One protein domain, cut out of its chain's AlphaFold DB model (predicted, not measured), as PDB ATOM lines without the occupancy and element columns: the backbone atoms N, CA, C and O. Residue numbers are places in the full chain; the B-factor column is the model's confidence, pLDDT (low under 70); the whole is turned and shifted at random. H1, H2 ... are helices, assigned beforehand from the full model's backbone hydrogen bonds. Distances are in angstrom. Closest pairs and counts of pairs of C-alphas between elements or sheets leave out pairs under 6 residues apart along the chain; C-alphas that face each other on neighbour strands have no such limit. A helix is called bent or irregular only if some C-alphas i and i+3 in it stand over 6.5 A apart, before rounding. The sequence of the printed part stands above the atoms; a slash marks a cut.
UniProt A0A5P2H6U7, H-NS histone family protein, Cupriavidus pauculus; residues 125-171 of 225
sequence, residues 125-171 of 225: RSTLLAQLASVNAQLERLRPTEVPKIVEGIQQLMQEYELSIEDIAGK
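AT A GLANCE: This is residues 125 to 171 of the 225 residues of the protein "H-NS histone family protein" of Cupriavidus pauculus (UniProt A0A5P2H6U7). One long helix, H1, with 36 of the 47 printed residues, makes the length of the structure and is bent partway along, its two arms at a steep tilt of 49 degrees; after H1 the backbone folds back in a small hook that holds the very short helix H2. There is no packed core, and residues 125 to 154 of H1 stand free. The printed part has 47 residues with two named helices, H1 then H2, and no named strand; the class is all helix. The whole is extended, with a radius of gyration of the C-alphas of 17.4 A, and its outline is a rod spanning 50 by 23 by 10 A.

HOW THE PARTS SIT: H1, residues 125 to 160, was assigned as one helix by its hydrogen bonds, but it is bent: C-alphas 141 and 144 are 6.7 A apart. Its arms are H1a, residues 125 to 141, and H1b, residues 144 to 160; residues 142 and 143 belong to neither. The lines of the arms stand at a steep tilt of 49 degrees. A tight link of 4 residues leads from H1 to H2, residues 165 to 168. H2 is apart from H1a. H2 is also apart from H1b, with no C-alpha of the one within 8 A of the other. Every O i to N i+4 pair is within hydrogen-bond range in H1a, against 11 of 13 in H1b; H2 is too short for such a pair, and its one O i to N i+3 pair is within range.

IN THESE COORDINATES: H1a begins at C-alpha 125, at (8.260, 19.983, -26.557), and is 24.7 A long from first to last C-alpha. H1b begins at C-alpha 144, at (-8.369, 37.379, -8.453), and is 25.0 A long. H2 ends at C-alpha 168, at (5.187, 55.453, -3.121).

THE WHOLE: The two C-alphas farthest apart are those of Arg 125 and Glu 162, at 51.0 A. The printed part has no cut, and its one link between named elements is tight. The mean pLDDT of the printed part is 93.2, and no printed residue is under 70.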
ATOM      1  N   ARG A 125       8.403  18.518 -26.632       93.00
ATOM      2  CA  ARG A 125       8.260  19.983 -26.557       93.00
ATOM      3  C   ARG A 125       6.795  20.429 -26.442       93.00
ATOM      4  O   ARG A 125       6.503  21.327 -25.664       93.00
ATOM      5  N   SER A 126       5.886  19.770 -27.167       91.56
ATOM      6  CA  SER A 126       4.444  20.043 -27.101       91.56
ATOM      7  C   SER A 126       3.860  19.753 -25.710       91.56
ATOM      8  O   SER A 126       3.225  20.619 -25.113       91.56
ATOM      9  N   THR A 127       4.158  18.584 -25.129       93.31
ATOM     10  CA  THR A 127       3.680  18.226 -23.781       93.31
ATOM     11  C   THR A 127       4.203  19.158 -22.683       93.31
ATOM     12  O   THR A 127       3.456  19.470 -21.761       93.31
ATOM     13  N   LEU A 128       5.436  19.667 -22.802       93.62
ATOM     14  CA  LEU A 128       5.992  20.650 -21.859       93.62
ATOM     15  C   LEU A 128       5.291  22.015 -21.962       93.62
ATOM     16  O   LEU A 128       4.996  22.638 -20.944       93.62
ATOM     17  N   LEU A 129       4.971  22.467 -23.179       96.44
ATOM     18  CA  LEU A 129       4.214  23.705 -23.402       96.44
ATOM     19  C   LEU A 129       2.773  23.601 -22.880       96.44
ATOM     20  O   LEU A 129       2.283  24.536 -22.250       96.44
ATOM     21  N   ALA A 130       2.116  22.451 -23.066       96.19
ATOM     22  CA  ALA A 130       0.786  22.194 -22.514       96.19
ATOM     23  C   ALA A 130       0.782  22.163 -20.973       96.19
ATOM     24  O   ALA A 130      -0.144  22.677 -20.344       96.19
ATOM     25  N   GLN A 131       1.832  21.614 -20.349       96.25
ATOM     26  CA  GLN A 131       2.018  21.664 -18.895       96.25
ATOM     27  C   GLN A 131       2.217  23.104 -18.396       96.25
ATOM     28  O   GLN A 131       1.561  23.497 -17.434       96.25
ATOM     29  N   LEU A 132       3.042  23.907 -19.077       96.31
ATOM     30  CA  LEU A 132       3.244  25.326 -18.754       96.31
ATOM     31  C   LEU A 132       1.927  26.114 -18.843       96.31
ATOM     32  O   LEU A 132       1.569  26.807 -17.894       96.31
ATOM     33  N   ALA A 133       1.167  25.954 -19.930       96.94
ATOM     34  CA  ALA A 133      -0.143  26.590 -20.090       96.94
ATOM     35  C   ALA A 133      -1.137  26.173 -18.989       96.94
ATOM     36  O   ALA A 133      -1.842  27.017 -18.441       96.94
ATOM     37  N   SER A 134      -1.152  24.889 -18.608       96.62
ATOM     38  CA  SER A 134      -1.984  24.382 -17.509       96.62
ATOM     39  C   SER A 134      -1.608  24.984 -16.149       96.62
ATOM     40  O   SER A 134      -2.494  25.314 -15.360       96.62
ATOM     41  N   VAL A 135      -0.314  25.162 -15.863       97.69
ATOM     42  CA  VAL A 135       0.159  25.807 -14.624       97.69
ATOM     43  C   VAL A 135      -0.165  27.302 -14.623       97.69
ATOM     44  O   VAL A 135      -0.684  27.801 -13.627       97.69
ATOM     45  N   ASN A 136       0.034  28.010 -15.738       96.31
ATOM     46  CA  ASN A 136      -0.342  29.424 -15.849       96.31
ATOM     47  C   ASN A 136      -1.851  29.627 -15.646       96.31
ATOM     48  O   ASN A 136      -2.244  30.462 -14.837       96.31
ATOM     49  N   ALA A 137      -2.694  28.797 -16.269       96.38
ATOM     50  CA  ALA A 137      -4.144  28.841 -16.076       96.38
ATOM     51  C   ALA A 137      -4.581  28.512 -14.631       96.38
ATOM     52  O   ALA A 137      -5.655  28.926 -14.200       96.38
ATOM     53  N   GLN A 138      -3.771  27.774 -13.861       95.94
ATOM     54  CA  GLN A 138      -3.995  27.573 -12.423       95.94
ATOM     55  C   GLN A 138      -3.593  28.810 -11.607       95.94
ATOM     56  O   GLN A 138      -4.349  29.216 -10.729       95.94
ATOM     57  N   LEU A 139      -2.469  29.457 -11.932       93.50
ATOM     58  CA  LEU A 139      -2.051  30.714 -11.300       93.50
ATOM     59  C   LEU A 139      -3.058  31.846 -11.563       93.50
ATOM     60  O   LEU A 139      -3.445  32.554 -10.639       93.50
ATOM     61  N   GLU A 140      -3.546  31.985 -12.797       94.62
ATOM     62  CA  GLU A 140      -4.547  32.992 -13.184       94.62
ATOM     63  C   GLU A 140      -5.886  32.823 -12.453       94.62
ATOM     64  O   GLU A 140      -6.536  33.818 -12.144       94.62
ATOM     65  N   ARG A 141      -6.269  31.591 -12.084       93.50
ATOM     66  CA  ARG A 141      -7.443  31.332 -11.228       93.50
ATOM     67  C   ARG A 141      -7.244  31.786  -9.780       93.50
ATOM     68  O   ARG A 141      -8.226  32.113  -9.119       93.50
ATOM     69  N   LEU A 142      -6.004  31.817  -9.286       94.56
ATOM     70  CA  LEU A 142      -5.682  32.277  -7.931       94.56
ATOM     71  C   LEU A 142      -5.540  33.803  -7.858       94.56
ATOM     72  O   LEU A 142      -6.037  34.401  -6.901       94.56
ATOM     73  N   ARG A 143      -4.972  34.444  -8.896       94.00
ATOM     74  CA  ARG A 143      -4.798  35.909  -9.005       94.00
ATOM     75  C   ARG A 143      -5.980  36.750  -8.491       94.00
ATOM     76  O   ARG A 143      -5.723  37.590  -7.628       94.00
ATOM     77  N   PRO A 144      -7.247  36.559  -8.924       93.81
ATOM     78  CA  PRO A 144      -8.369  37.379  -8.453       93.81
ATOM     79  C   PRO A 144      -8.697  37.202  -6.961       93.81
ATOM     80  O   PRO A 144      -9.415  38.022  -6.401       93.81
ATOM     81  N   THR A 145      -8.167  36.169  -6.297       93.88
ATOM     82  CA  THR A 145      -8.338  35.923  -4.852       93.88
ATOM     83  C   THR A 145      -7.127  36.341  -4.009       93.88
ATOM     84  O   THR A 145      -7.235  36.433  -2.784       93.88
ATOM     85  N   GLU A 146      -5.977  36.576  -4.646       95.88
ATOM     86  CA  GLU A 146      -4.717  36.990  -4.015       95.88
ATOM     87  C   GLU A 146      -4.510  38.503  -4.116       95.88
ATOM     88  O   GLU A 146      -4.231  39.155  -3.114       95.88
ATOM     89  N   VAL A 147      -4.712  39.075  -5.310       96.75
ATOM     90  CA  VAL A 147      -4.576  40.516  -5.574       96.75
ATOM     91  C   VAL A 147      -5.383  41.385  -4.597       96.75
ATOM     92  O   VAL A 147      -4.767  42.278  -4.021       96.75
ATOM     93  N   PRO A 148      -6.686  41.151  -4.320       96.06
ATOM     94  CA  PRO A 148      -7.419  41.993  -3.370       96.06
ATOM     95  C   PRO A 148      -6.857  41.927  -1.944       96.06
ATOM     96  O   PRO A 148      -6.804  42.957  -1.285       96.06
ATOM     97  N   LYS A 149      -6.356  40.770  -1.487       97.12
ATOM     98  CA  LYS A 149      -5.741  40.621  -0.151       97.12
ATOM     99  C   LYS A 149      -4.406  41.362  -0.050       97.12
ATOM    100  O   LYS A 149      -4.092  41.950   0.977       97.12
ATOM    101  N   ILE A 150      -3.622  41.343  -1.131       97.38
ATOM    102  CA  ILE A 150      -2.372  42.108  -1.229       97.38
ATOM    103  C   ILE A 150      -2.679  43.612  -1.243       97.38
ATOM    104  O   ILE A 150      -2.011  44.372  -0.551       97.38
ATOM    105  N   VAL A 151      -3.710  44.041  -1.979       96.50
ATOM    106  CA  VAL A 151      -4.166  45.441  -2.012       96.50
ATOM    107  C   VAL A 151      -4.694  45.892  -0.647       96.50
ATOM    108  O   VAL A 151      -4.341  46.982  -0.212       96.50
ATOM    109  N   GLU A 152      -5.462  45.060   0.060       97.31
ATOM    110  CA  GLU A 152      -5.922  45.327   1.429       97.31
ATOM    111  C   GLU A 152      -4.740  45.506   2.395       97.31
ATOM    112  O   GLU A 152      -4.673  46.511   3.100       97.31
ATOM    113  N   GLY A 153      -3.753  44.601   2.368       97.06
ATOM    114  CA  GLY A 153      -2.538  44.727   3.181       97.06
ATOM    115  C   GLY A 153      -1.699  45.967   2.841       97.06
ATOM    116  O   GLY A 153      -1.156  46.609   3.737       97.06
ATOM    117  N   ILE A 154      -1.629  46.360   1.563       96.06
ATOM    118  CA  ILE A 154      -0.986  47.619   1.147       96.06
ATOM    119  C   ILE A 154      -1.768  48.828   1.679       96.06
ATOM    120  O   ILE A 154      -1.150  49.753   2.193       96.06
ATOM    121  N   GLN A 155      -3.103  48.823   1.617       95.69
ATOM    122  CA  GLN A 155      -3.930  49.907   2.161       95.69
ATOM    123  C   GLN A 155      -3.808  50.022   3.687       95.69
ATOM    124  O   GLN A 155      -3.725  51.136   4.199       95.69
ATOM    125  N   GLN A 156      -3.726  48.901   4.409       96.94
ATOM    126  CA  GLN A 156      -3.462  48.887   5.852       96.94
ATOM    127  C   GLN A 156      -2.094  49.507   6.176       96.94
ATOM    128  O   GLN A 156      -2.014  50.375   7.039       96.94
ATOM    129  N   LEU A 157      -1.038  49.151   5.434       95.94
ATOM    130  CA  LEU A 157       0.290  49.762   5.588       95.94
ATOM    131  C   LEU A 157       0.308  51.253   5.209       95.94
ATOM    132  O   LEU A 157       0.989  52.041   5.859       95.94
ATOM    133  N   MET A 158      -0.452  51.672   4.192       93.12
ATOM    134  CA  MET A 158      -0.601  53.094   3.853       93.12
ATOM    135  C   MET A 158      -1.296  53.880   4.972       93.12
ATOM    136  O   MET A 158      -0.906  55.010   5.243       93.12
ATOM    137  N   GLN A 159      -2.280  53.283   5.652       94.44
ATOM    138  CA  GLN A 159      -2.966  53.899   6.793       94.44
ATOM    139  C   GLN A 159      -2.092  53.928   8.058       94.44
ATOM    140  O   GLN A 159      -2.041  54.955   8.726       94.44
ATOM    141  N   GLU A 160      -1.376  52.844   8.376       95.44
ATOM    142  CA  GLU A 160      -0.510  52.752   9.566       95.44
ATOM    143  C   GLU A 160       0.686  53.720   9.514       95.44
ATOM    144  O   GLU A 160       1.110  54.238  10.548       95.44
ATOM    145  N   TYR A 161       1.214  53.983   8.315       94.12
ATOM    146  CA  TYR A 161       2.380  54.844   8.097       94.12
ATOM    147  C   TYR A 161       2.050  56.203   7.447       94.12
ATOM    148  O   TYR A 161       2.974  56.920   7.069       94.12
ATOM    149  N   GLU A 162       0.763  56.548   7.311       92.38
ATOM    150  CA  GLU A 162       0.253  57.784   6.677       92.38
ATOM    151  C   GLU A 162       0.842  58.061   5.269       92.38
ATOM    152  O   GLU A 162       1.039  59.207   4.869       92.38
ATOM    153  N   LEU A 163       1.137  57.004   4.500       90.50
ATOM    154  CA  LEU A 163       1.802  57.091   3.192       90.50
ATOM    155  C   LEU A 163       0.805  57.414   2.075       90.50
ATOM    156  O   LEU A 163      -0.126  56.639   1.834       90.50
ATOM    157  N   SER A 164       1.047  58.490   1.324       90.12
ATOM    158  CA  SER A 164       0.268  58.790   0.123       90.12
ATOM    159  C   SER A 164       0.778  58.017  -1.097       90.12
ATOM    160  O   SER A 164       1.879  57.456  -1.125       90.12
ATOM    161  N   ILE A 165      -0.027  58.010  -2.160       89.50
ATOM    162  CA  ILE A 165       0.345  57.418  -3.453       89.50
ATOM    163  C   ILE A 165       1.571  58.144  -4.036       89.50
ATOM    164  O   ILE A 165       2.412  57.514  -4.670       89.50
ATOM    165  N   GLU A 166       1.709  59.444  -3.783       88.88
ATOM    166  CA  GLU A 166       2.815  60.304  -4.215       88.88
ATOM    167  C   GLU A 166       4.168  59.844  -3.654       88.88
ATOM    168  O   GLU A 166       5.138  59.748  -4.413       88.88
ATOM    169  N   ASP A 167       4.212  59.490  -2.363       83.06
ATOM    170  CA  ASP A 167       5.413  59.011  -1.670       83.06
ATOM    171  C   ASP A 167       5.887  57.672  -2.251       83.06
ATOM    172  O   ASP A 167       7.075  57.471  -2.516       83.06
ATOM    173  N   ILE A 168       4.937  56.770  -2.517       86.56
ATOM    174  CA  ILE A 168       5.187  55.453  -3.121       86.56
ATOM    175  C   ILE A 168       5.572  55.596  -4.604       86.56
ATOM    176  O   ILE A 168       6.445  54.877  -5.096       86.56
ATOM    177  N   ALA A 169       4.969  56.548  -5.321       85.75
ATOM    178  CA  ALA A 169       5.282  56.866  -6.712       85.75
ATOM    179  C   ALA A 169       6.628  57.599  -6.886       85.75
ATOM    180  O   ALA A 169       7.075  57.787  -8.020       85.75
ATOM    181  N   GLY A 170       7.279  58.016  -5.795       71.75
ATOM    182  CA  GLY A 170       8.604  58.633  -5.814       71.75
ATOM    183  C   GLY A 170       8.648  60.015  -6.472       71.75
ATOM    184  O   GLY A 170       9.720  60.453  -6.899       71.75
ATOM    185  N   LYS A 171       7.505  60.708  -6.569       70.00
ATOM    186  CA  LYS A 171       7.481  62.128  -6.937       70.00
ATOM    187  C   LYS A 171       7.919  62.936  -5.709       70.00
ATOM    188  O   LYS A 171       7.341  62.736  -4.645       70.00
TER     189      LYS A 171